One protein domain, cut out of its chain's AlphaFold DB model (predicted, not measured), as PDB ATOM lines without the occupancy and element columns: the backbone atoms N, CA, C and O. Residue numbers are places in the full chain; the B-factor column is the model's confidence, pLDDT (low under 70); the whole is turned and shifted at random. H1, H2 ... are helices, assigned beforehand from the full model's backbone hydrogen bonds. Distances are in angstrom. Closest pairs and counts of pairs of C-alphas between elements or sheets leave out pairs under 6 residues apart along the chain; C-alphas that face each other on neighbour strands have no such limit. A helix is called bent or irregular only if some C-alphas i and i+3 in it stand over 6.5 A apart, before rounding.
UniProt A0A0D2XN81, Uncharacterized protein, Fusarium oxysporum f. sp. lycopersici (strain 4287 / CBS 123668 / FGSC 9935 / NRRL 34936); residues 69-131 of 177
ATOM      1  N   PRO A  69     150.965 195.039 157.661       82.56
ATOM      2  CA  PRO A  69     149.888 194.426 158.423       82.56
ATOM      3  C   PRO A  69     149.511 193.069 157.820       82.56
ATOM      4  O   PRO A  69     149.548 192.877 156.601       82.56
ATOM      5  N   ASP A  70     149.094 192.138 158.678       83.25
ATOM      6  CA  ASP A  70     148.589 190.838 158.245       83.25
ATOM      7  C   ASP A  70     147.218 191.012 157.571       83.25
ATOM      8  O   ASP A  70     146.186 191.116 158.231       83.25
ATOM      9  N   SER A  71     147.220 191.137 156.241       88.50
ATOM     10  CA  SER A  71     146.028 191.388 155.430       88.50
ATOM     11  C   SER A  71     145.955 190.410 154.267       88.50
ATOM     12  O   SER A  71     146.865 190.333 153.437       88.50
ATOM     13  N   ASP A  72     144.841 189.687 154.172       91.19
ATOM     14  CA  ASP A  72     144.604 188.734 153.085       91.19
ATOM     15  C   ASP A  72     144.509 189.425 151.722       91.19
ATOM     16  O   ASP A  72     144.930 188.858 150.711       91.19
ATOM     17  N   LEU A  73     144.061 190.685 151.697       90.81
ATOM     18  CA  LEU A  73     144.067 191.506 150.492       90.81
ATOM     19  C   LEU A  73     145.498 191.722 149.980       90.81
ATOM     20  O   LEU A  73     145.786 191.467 148.811       90.81
ATOM     21  N   LEU A  74     146.409 192.144 150.863       91.50
ATOM     22  CA  LEU A  74     147.808 192.381 150.499       91.50
ATOM     23  C   LEU A  74     148.507 191.087 150.068       91.50
ATOM     24  O   LEU A  74     149.235 191.091 149.076       91.50
ATOM     25  N   LYS A  75     148.232 189.962 150.744       91.25
ATOM     26  CA  LYS A  75     148.738 188.637 150.341       91.25
ATOM     27  C   LYS A  75     148.260 188.246 148.943       91.25
ATOM     28  O   LYS A  75     149.064 187.786 148.135       91.25
ATOM     29  N   ALA A  76     146.976 188.446 148.642       92.88
ATOM     30  CA  ALA A  76     146.408 188.126 147.334       92.88
ATOM     31  C   ALA A  76     147.031 188.982 146.219       92.88
ATOM     32  O   ALA A  76     147.428 188.453 145.178       92.88
ATOM     33  N   ILE A  77     147.185 190.289 146.453       91.38
ATOM     34  CA  ILE A  77     147.832 191.221 145.517       91.38
ATOM     35  C   ILE A  77     149.296 190.832 145.295       91.38
ATOM     36  O   ILE A  77     149.754 190.762 144.151       91.38
ATOM     37  N   HIS A  78     150.038 190.546 146.365       90.31
ATOM     38  CA  HIS A  78     151.432 190.128 146.261       90.31
ATOM     39  C   HIS A  78     151.572 188.812 145.490       90.31
ATOM     40  O   HIS A  78     152.408 188.710 144.594       90.31
ATOM     41  N   ALA A  79     150.727 187.818 145.773       89.94
ATOM     42  CA  ALA A  79     150.728 186.547 145.055       89.94
ATOM     43  C   ALA A  79     150.434 186.742 143.558       89.94
ATOM     44  O   ALA A  79     151.147 186.201 142.710       89.94
ATOM     45  N   TYR A  80     149.432 187.563 143.225       90.94
ATOM     46  CA  TYR A  80     149.084 187.882 141.842       90.94
ATOM     47  C   TYR A  80     150.228 188.590 141.110       90.94
ATOM     48  O   TYR A  80     150.634 188.160 140.031       90.94
ATOM     49  N   THR A  81     150.772 189.659 141.694       88.25
ATOM     50  CA  THR A  81     151.849 190.448 141.076       88.25
ATOM     51  C   THR A  81     153.122 189.622 140.924       88.25
ATOM     52  O   THR A  81     153.739 189.645 139.860       88.25
ATOM     53  N   SER A  82     153.466 188.804 141.922       85.12
ATOM     54  CA  SER A  82     154.565 187.835 141.841       85.12
ATOM     55  C   SER A  82     154.388 186.873 140.673       85.12
ATOM     56  O   SER A  82     155.305 186.701 139.869       85.12
ATOM     57  N   ALA A  83     153.199 186.283 140.529       86.31
ATOM     58  CA  ALA A  83     152.897 185.396 139.414       86.31
ATOM     59  C   ALA A  83     152.994 186.139 138.070       86.31
ATOM     60  O   ALA A  83     153.673 185.671 137.155       86.31
ATOM     61  N   PHE A  84     152.401 187.329 137.971       85.19
ATOM     62  CA  PHE A  84     152.392 188.150 136.760       85.19
ATOM     63  C   PHE A  84     153.804 188.501 136.275       85.19
ATOM     64  O   PHE A  84     154.139 188.261 135.110       85.19
ATOM     65  N   TYR A  85     154.655 189.023 137.161       77.56
ATOM     66  CA  TYR A  85     156.025 189.380 136.799       77.56
ATOM     67  C   TYR A  85     156.902 188.136 136.595       77.56
ATOM     68  O   TYR A  85     157.698 188.111 135.663       77.56
ATOM     69  N   SER A  86     156.692 187.042 137.339       77.06
ATOM     70  CA  SER A  86     157.468 185.808 137.131       77.06
ATOM     71  C   SER A  86     157.293 185.205 135.729       77.06
ATOM     72  O   SER A  86     158.269 184.758 135.121       77.06
ATOM     73  N   VAL A  87     156.070 185.230 135.185       76.88
ATOM     74  CA  VAL A  87     155.769 184.741 133.830       76.88
ATOM     75  C   VAL A  87     156.371 185.671 132.778       76.88
ATOM     76  O   VAL A  87     157.002 185.205 131.830       76.88
ATOM     77  N   ARG A  88     156.248 186.988 132.972       69.25
ATOM     78  CA  ARG A  88     156.763 187.996 132.036       69.25
ATOM     79  C   ARG A  88     158.287 187.951 131.895       69.25
ATOM     80  O   ARG A  88     158.798 188.145 130.792       69.25
ATOM     81  N   ASN A  89     158.999 187.639 132.976       64.25
ATOM     82  CA  ASN A  89     160.462 187.553 132.971       64.25
ATOM     83  C   ASN A  89     160.952 186.313 132.219       64.25
ATOM     84  O   ASN A  89     161.990 186.351 131.560       64.25
ATOM     85  N   ARG A  90     160.188 185.213 132.275       63.84
ATOM     86  CA  ARG A  90     160.521 183.962 131.580       63.84
ATOM     87  C   ARG A  90     160.485 184.109 130.058       63.84
ATOM     88  O   ARG A  90     161.220 183.413 129.368       63.84
ATOM     89  N   GLU A  91     159.642 184.997 129.542       63.16
ATOM     90  CA  GLU A  91     159.456 185.184 128.101       63.16
ATOM     91  C   GLU A  91     160.468 186.148 127.460       63.16
ATOM     92  O   GLU A  91     160.564 186.178 126.234       63.16
ATOM     93  N   ARG A  92     161.197 186.959 128.245       58.91
ATOM     94  CA  ARG A  92     161.908 188.141 127.712       58.91
ATOM     95  C   ARG A  92     163.417 188.224 127.970       58.91
ATOM     96  O   ARG A  92     164.038 189.082 127.353       58.91
ATOM     97  N   GLN A  93     164.023 187.392 128.826       55.38
ATOM     98  CA  GLN A  93     165.437 187.556 129.221       55.38
ATOM     99  C   GLN A  93     166.221 186.220 129.284       55.38
ATOM    100  O   GLN A  93     165.718 185.249 129.857       55.38
ATOM    101  N   PRO A  94     167.464 186.155 128.758       55.41
ATOM    102  CA  PRO A  94     168.453 185.133 129.120       55.41
ATOM    103  C   PRO A  94     168.761 185.158 130.629       55.41
ATOM    104  O   PRO A  94     168.674 186.206 131.264       55.41
ATOM    105  N   LEU A  95     169.146 184.015 131.216       56.03
ATOM    106  CA  LEU A  95     169.342 183.852 132.671       56.03
ATOM    107  C   LEU A  95     170.291 184.880 133.322       56.03
ATOM    108  O   LEU A  95     170.176 185.109 134.525       56.03
ATOM    109  N   GLU A  96     171.202 185.483 132.556       52.72
ATOM    110  CA  GLU A  96     172.257 186.373 133.064       52.72
ATOM    111  C   GLU A  96     171.846 187.852 133.163       52.72
ATOM    112  O   GLU A  96     172.549 188.646 133.778       52.72
ATOM    113  N   SER A  97     170.685 188.224 132.617       52.78
ATOM    114  CA  SER A  97     170.148 189.593 132.623       52.78
ATOM    115  C   SER A  97     168.805 189.675 133.355       52.78
ATOM    116  O   SER A  97     167.896 190.417 132.979       52.78
ATOM    117  N   ARG A  98     168.659 188.886 134.429       54.38
ATOM    118  CA  ARG A  98     167.557 189.045 135.385       54.38
ATOM    119  C   ARG A  98     167.713 190.389 136.089       54.38
ATOM    120  O   ARG A  98     168.468 190.516 137.049       54.38
ATOM    121  N   ASN A  99     166.990 191.386 135.591       52.38
ATOM    122  CA  ASN A  99     166.894 192.693 136.218       52.38
ATOM    123  C   ASN A  99     166.434 192.516 137.671       52.38
ATOM    124  O   ASN A  99     165.360 191.981 137.944       52.38
ATOM    125  N   ILE A 100     167.259 192.995 138.601       52.94
ATOM    126  CA  ILE A 100     167.035 192.957 140.055       52.94
ATOM    127  C   ILE A 100     165.705 193.641 140.441       52.94
ATOM    128  O   ILE A 100     165.126 193.352 141.485       52.94
ATOM    129  N   THR A 101     165.175 194.495 139.563       52.22
ATOM    130  CA  THR A 101     163.932 195.251 139.748       52.22
ATOM    131  C   THR A 101     162.651 194.505 139.399       52.22
ATOM    132  O   THR A 101     161.577 195.063 139.580       52.22
ATOM    133  N   GLU A 102     162.719 193.270 138.899       53.25
ATOM    134  CA  GLU A 102     161.516 192.453 138.682       53.25
ATOM    135  C   GLU A 102     161.234 191.524 139.874       53.25
ATOM    136  O   GLU A 102     160.617 190.464 139.722       53.25
ATOM    137  N   ARG A 103     161.689 191.911 141.075       57.56
ATOM    138  CA  ARG A 103     161.088 191.408 142.310       57.56
ATOM    139  C   ARG A 103     159.622 191.836 142.319       57.56
ATOM    140  O   ARG A 103     159.266 192.912 141.846       57.56
ATOM    141  N   SER A 104     158.770 190.945 142.806       65.50
ATOM    142  CA  SER A 104     157.388 191.274 143.113       65.50
ATOM    143  C   SER A 104     157.301 192.546 143.958       65.50
ATOM    144  O   SER A 104     158.266 192.931 144.613       65.50
ATOM    145  N   MET A 105     156.143 193.203 143.893       78.00
ATOM    146  CA  MET A 105     155.846 194.463 144.576       78.00
ATOM    147  C   MET A 105     156.373 194.451 146.023       78.00
ATOM    148  O   MET A 105     156.047 193.526 146.773       78.00
ATOM    149  N   ASP A 106     157.195 195.442 146.376       79.56
ATOM    150  CA  ASP A 106     157.769 195.619 147.714       79.56
ATOM    151  C   ASP A 106     156.689 195.992 148.736       79.56
ATOM    152  O   ASP A 106     155.564 196.354 148.375       79.56
ATOM    153  N   GLU A 107     157.013 195.913 150.028       81.62
ATOM    154  CA  GLU A 107     156.058 196.170 151.105       81.62
ATOM    155  C   GLU A 107     155.416 197.560 151.005       81.62
ATOM    156  O   GLU A 107     154.207 197.709 151.186       81.62
ATOM    157  N   THR A 108     156.199 198.582 150.656       82.25
ATOM    158  CA  THR A 108     155.687 199.955 150.550       82.25
ATOM    159  C   THR A 108     154.717 200.090 149.381       82.25
ATOM    160  O   THR A 108     153.629 200.654 149.540       82.25
ATOM    161  N   ALA A 109     155.066 199.542 148.214       86.12
ATOM    162  CA  ALA A 109     154.169 199.556 147.065       86.12
ATOM    163  C   ALA A 109     152.905 198.717 147.304       86.12
ATOM    164  O   ALA A 109     151.823 199.147 146.904       86.12
ATOM    165  N   LEU A 110     153.004 197.575 147.997       89.00
ATOM    166  CA  LEU A 110     151.843 196.766 148.380       89.00
ATOM    167  C   LEU A 110     150.884 197.545 149.270       89.00
ATOM    168  O   LEU A 110     149.682 197.538 149.016       89.00
ATOM    169  N   LEU A 111     151.407 198.234 150.285       89.38
ATOM    170  CA  LEU A 111     150.589 199.034 151.186       89.38
ATOM    171  C   LEU A 111     149.875 200.159 150.429       89.38
ATOM    172  O   LEU A 111     148.661 200.313 150.555       89.38
ATOM    173  N   ALA A 112     150.612 200.906 149.603       91.19
ATOM    174  CA  ALA A 112     150.046 201.981 148.796       91.19
ATOM    175  C   ALA A 112     148.961 201.460 147.838       91.19
ATOM    176  O   ALA A 112     147.879 202.038 147.746       91.19
ATOM    177  N   PHE A 113     149.221 200.343 147.158       91.38
ATOM    178  CA  PHE A 113     148.269 199.747 146.228       91.38
ATOM    179  C   PHE A 113     147.028 199.185 146.939       91.38
ATOM    180  O   PHE A 113     145.918 199.353 146.440       91.38
ATOM    181  N   GLY A 114     147.188 198.584 148.123       91.81
ATOM    182  CA  GLY A 114     146.072 198.131 148.954       91.81
ATOM    183  C   GLY A 114     145.142 199.276 149.361       91.81
ATOM    184  O   GLY A 114     143.931 199.152 149.203       91.81
ATOM    185  N   ILE A 115     145.702 200.415 149.787       92.81
ATOM    186  CA  ILE A 115     144.926 201.622 150.124       92.81
ATOM    187  C   ILE A 115     144.154 202.125 148.902       92.81
ATOM    188  O   ILE A 115     142.958 202.390 148.991       92.81
ATOM    189  N   LEU A 116     144.817 202.234 147.746       94.12
ATOM    190  CA  LEU A 116     144.169 202.695 146.517       94.12
ATOM    191  C   LEU A 116     143.017 201.779 146.097       94.12
ATOM    192  O   LEU A 116     141.971 202.269 145.681       94.12
ATOM    193  N   LEU A 117     143.202 200.462 146.204       92.12
ATOM    194  CA  LEU A 117     142.174 199.494 145.841       92.12
ATOM    195  C   LEU A 117     140.983 199.543 146.803       92.12
ATOM    196  O   LEU A 117     139.841 199.428 146.363       92.12
ATOM    197  N   GLU A 118     141.238 199.746 148.093       89.44
ATOM    198  CA  GLU A 118     140.185 199.906 149.091       89.44
ATOM    199  C   GLU A 118     139.380 201.192 148.858       89.44
ATOM    200  O   GLU A 118     138.152 201.149 148.830       89.44
ATOM    201  N   GLU A 119     140.046 202.325 148.620       91.38
ATOM    202  CA  GLU A 119     139.374 203.603 148.354       91.38
ATOM    203  C   GLU A 119     138.603 203.587 147.027       91.38
ATOM    204  O   GLU A 119     137.440 203.991 146.985       91.38
ATOM    205  N   ALA A 120     139.187 203.028 145.963       89.31
ATOM    206  CA  ALA A 120     138.484 202.833 144.695       89.31
ATOM    207  C   ALA A 120     137.290 201.876 144.850       89.31
ATOM    208  O   ALA A 120     136.225 202.104 144.280       89.31
ATOM    209  N   GLY A 121     137.436 200.819 145.656       87.19
ATOM    210  CA  GLY A 121     136.350 199.898 145.985       87.19
ATOM    211  C   GLY A 121     135.209 200.590 146.731       87.19
ATOM    212  O   GLY A 121     134.048 200.409 146.367       87.19
ATOM    213  N   LYS A 122     135.521 201.434 147.723       85.44
ATOM    214  CA  LYS A 122     134.531 202.251 148.448       85.44
ATOM    215  C   LYS A 122     133.801 203.222 147.524       85.44
ATOM    216  O   LYS A 122     132.593 203.399 147.672       85.44
ATOM    217  N   GLU A 123     134.505 203.837 146.574       87.31
ATOM    218  CA  GLU A 123     133.897 204.736 145.588       87.31
ATOM    219  C   GLU A 123     132.939 203.984 144.652       87.31
ATOM    220  O   GLU A 123     131.801 204.414 144.462       87.31
ATOM    221  N   VAL A 124     133.366 202.838 144.112       87.56
ATOM    222  CA  VAL A 124     132.582 202.050 143.145       87.56
ATOM    223  C   VAL A 124     131.386 201.356 143.798       87.56
ATOM    224  O   VAL A 124     130.289 201.368 143.242       87.56
ATOM    225  N   LEU A 125     131.582 200.734 144.962       84.81
ATOM    226  CA  LEU A 125     130.534 199.975 145.651       84.81
ATOM    227  C   LEU A 125     129.620 200.878 146.505       84.81
ATOM    228  O   LEU A 125     128.514 200.485 146.881       84.81
ATOM    229  N   GLY A 126     130.053 202.108 146.794       81.75
ATOM    230  CA  GLY A 126     129.316 203.078 147.594       81.75
ATOM    231  C   GLY A 126     129.214 202.707 149.079       81.75
ATOM    232  O   GLY A 126     129.788 201.735 149.565       81.75
ATOM    233  N   ARG A 127     128.430 203.488 149.838       77.94
ATOM    234  CA  ARG A 127     128.309 203.360 151.310       77.94
ATOM    235  C   ARG A 127     127.757 202.023 151.822       77.94
ATOM    236  O   ARG A 127     127.882 201.765 153.011       77.94
ATOM    237  N   ARG A 128     127.110 201.229 150.965       73.94
ATOM    238  CA  ARG A 128     126.539 199.905 151.291       73.94
ATOM    239  C   ARG A 128     127.180 198.791 150.458       73.94
ATOM    240  O   ARG A 128     126.555 197.770 150.186       73.94
ATOM    241  N   GLY A 129     128.392 199.047 149.973       73.62
ATOM    242  CA  GLY A 129     129.139 198.147 149.107       73.62
ATOM    243  C   GLY A 129     129.563 196.837 149.760       73.62
ATOM    244  O   GLY A 129     129.768 195.838 149.078       73.62
ATOM    245  N   ASP A 130     129.639 196.835 151.087       72.88
ATOM    246  CA  ASP A 130     129.840 195.659 151.927       72.88
ATOM    247  C   ASP A 130     128.745 194.597 151.736       72.88
ATOM    248  O   ASP A 130     129.032 193.403 151.794       72.88
ATOM    249  N   LEU A 131     127.517 195.015 151.414       76.06
ATOM    250  CA  LEU A 131     126.378 194.116 151.194       76.06
ATOM    251  C   LEU A 131     126.403 193.395 149.835       76.06
ATOM    252  O   LEU A 131     125.593 192.502 149.606       76.06
TER     253      LEU A 131
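AT A GLANCE: This is residues 69 to 131 of the 177 residues of an uncharacterized protein of Fusarium oxysporum f. sp. lycopersici (strain 4287 / CBS 123668 / FGSC 9935 / NRRL 34936) (UniProt A0A0D2XN81). Two long helices touch near their beginnings and spread from there as a wide, loose V, and a long link, residues 93 to 106, folds back from the far end of H1 to the start of H2. H2 turns sharply at a kink of 98 degrees near residue 125. The 63 printed residues include two named helices, H1 then H2, and no named strand; the class is all helix. The whole is loose, with a radius of gyration of the C-alphas of 15.4 A and spans of 51 by 22 by 15 A.

IN THESE COORDINATES: H1, residues 72 to 92, begins at C-alpha 72 (144.604, 188.734, 153.085) and is 30.7 A long. H2, residues 107 to 131, is 29.8 A long and ends at C-alpha 131 (126.378, 194.116, 151.194). H2 is irregular: C-alphas 124 and 127 are 9.3 A apart.

HOW THE PARTS SIT: H1 touches H2 with residues 73 to 78 alone, and H2 touches H1 with residues 110 to 114 alone. Their closest C-alphas, of Leu 74 and Gly 114, are 6.2 A apart. They run opposite ways at a steep tilt of 57 degrees. O i to N i+4 pairs within hydrogen-bond range number 16 of 17 in H1 and 17 of 21 in H2.

THE WHOLE: The two farthest C-alphas, of Glu 96 and Arg 128, are 51.0 A apart. Residues 91 to 96 and 123 to 128 stand free. The printed part has no cut. Residues 88 to 104 have pLDDT under 70.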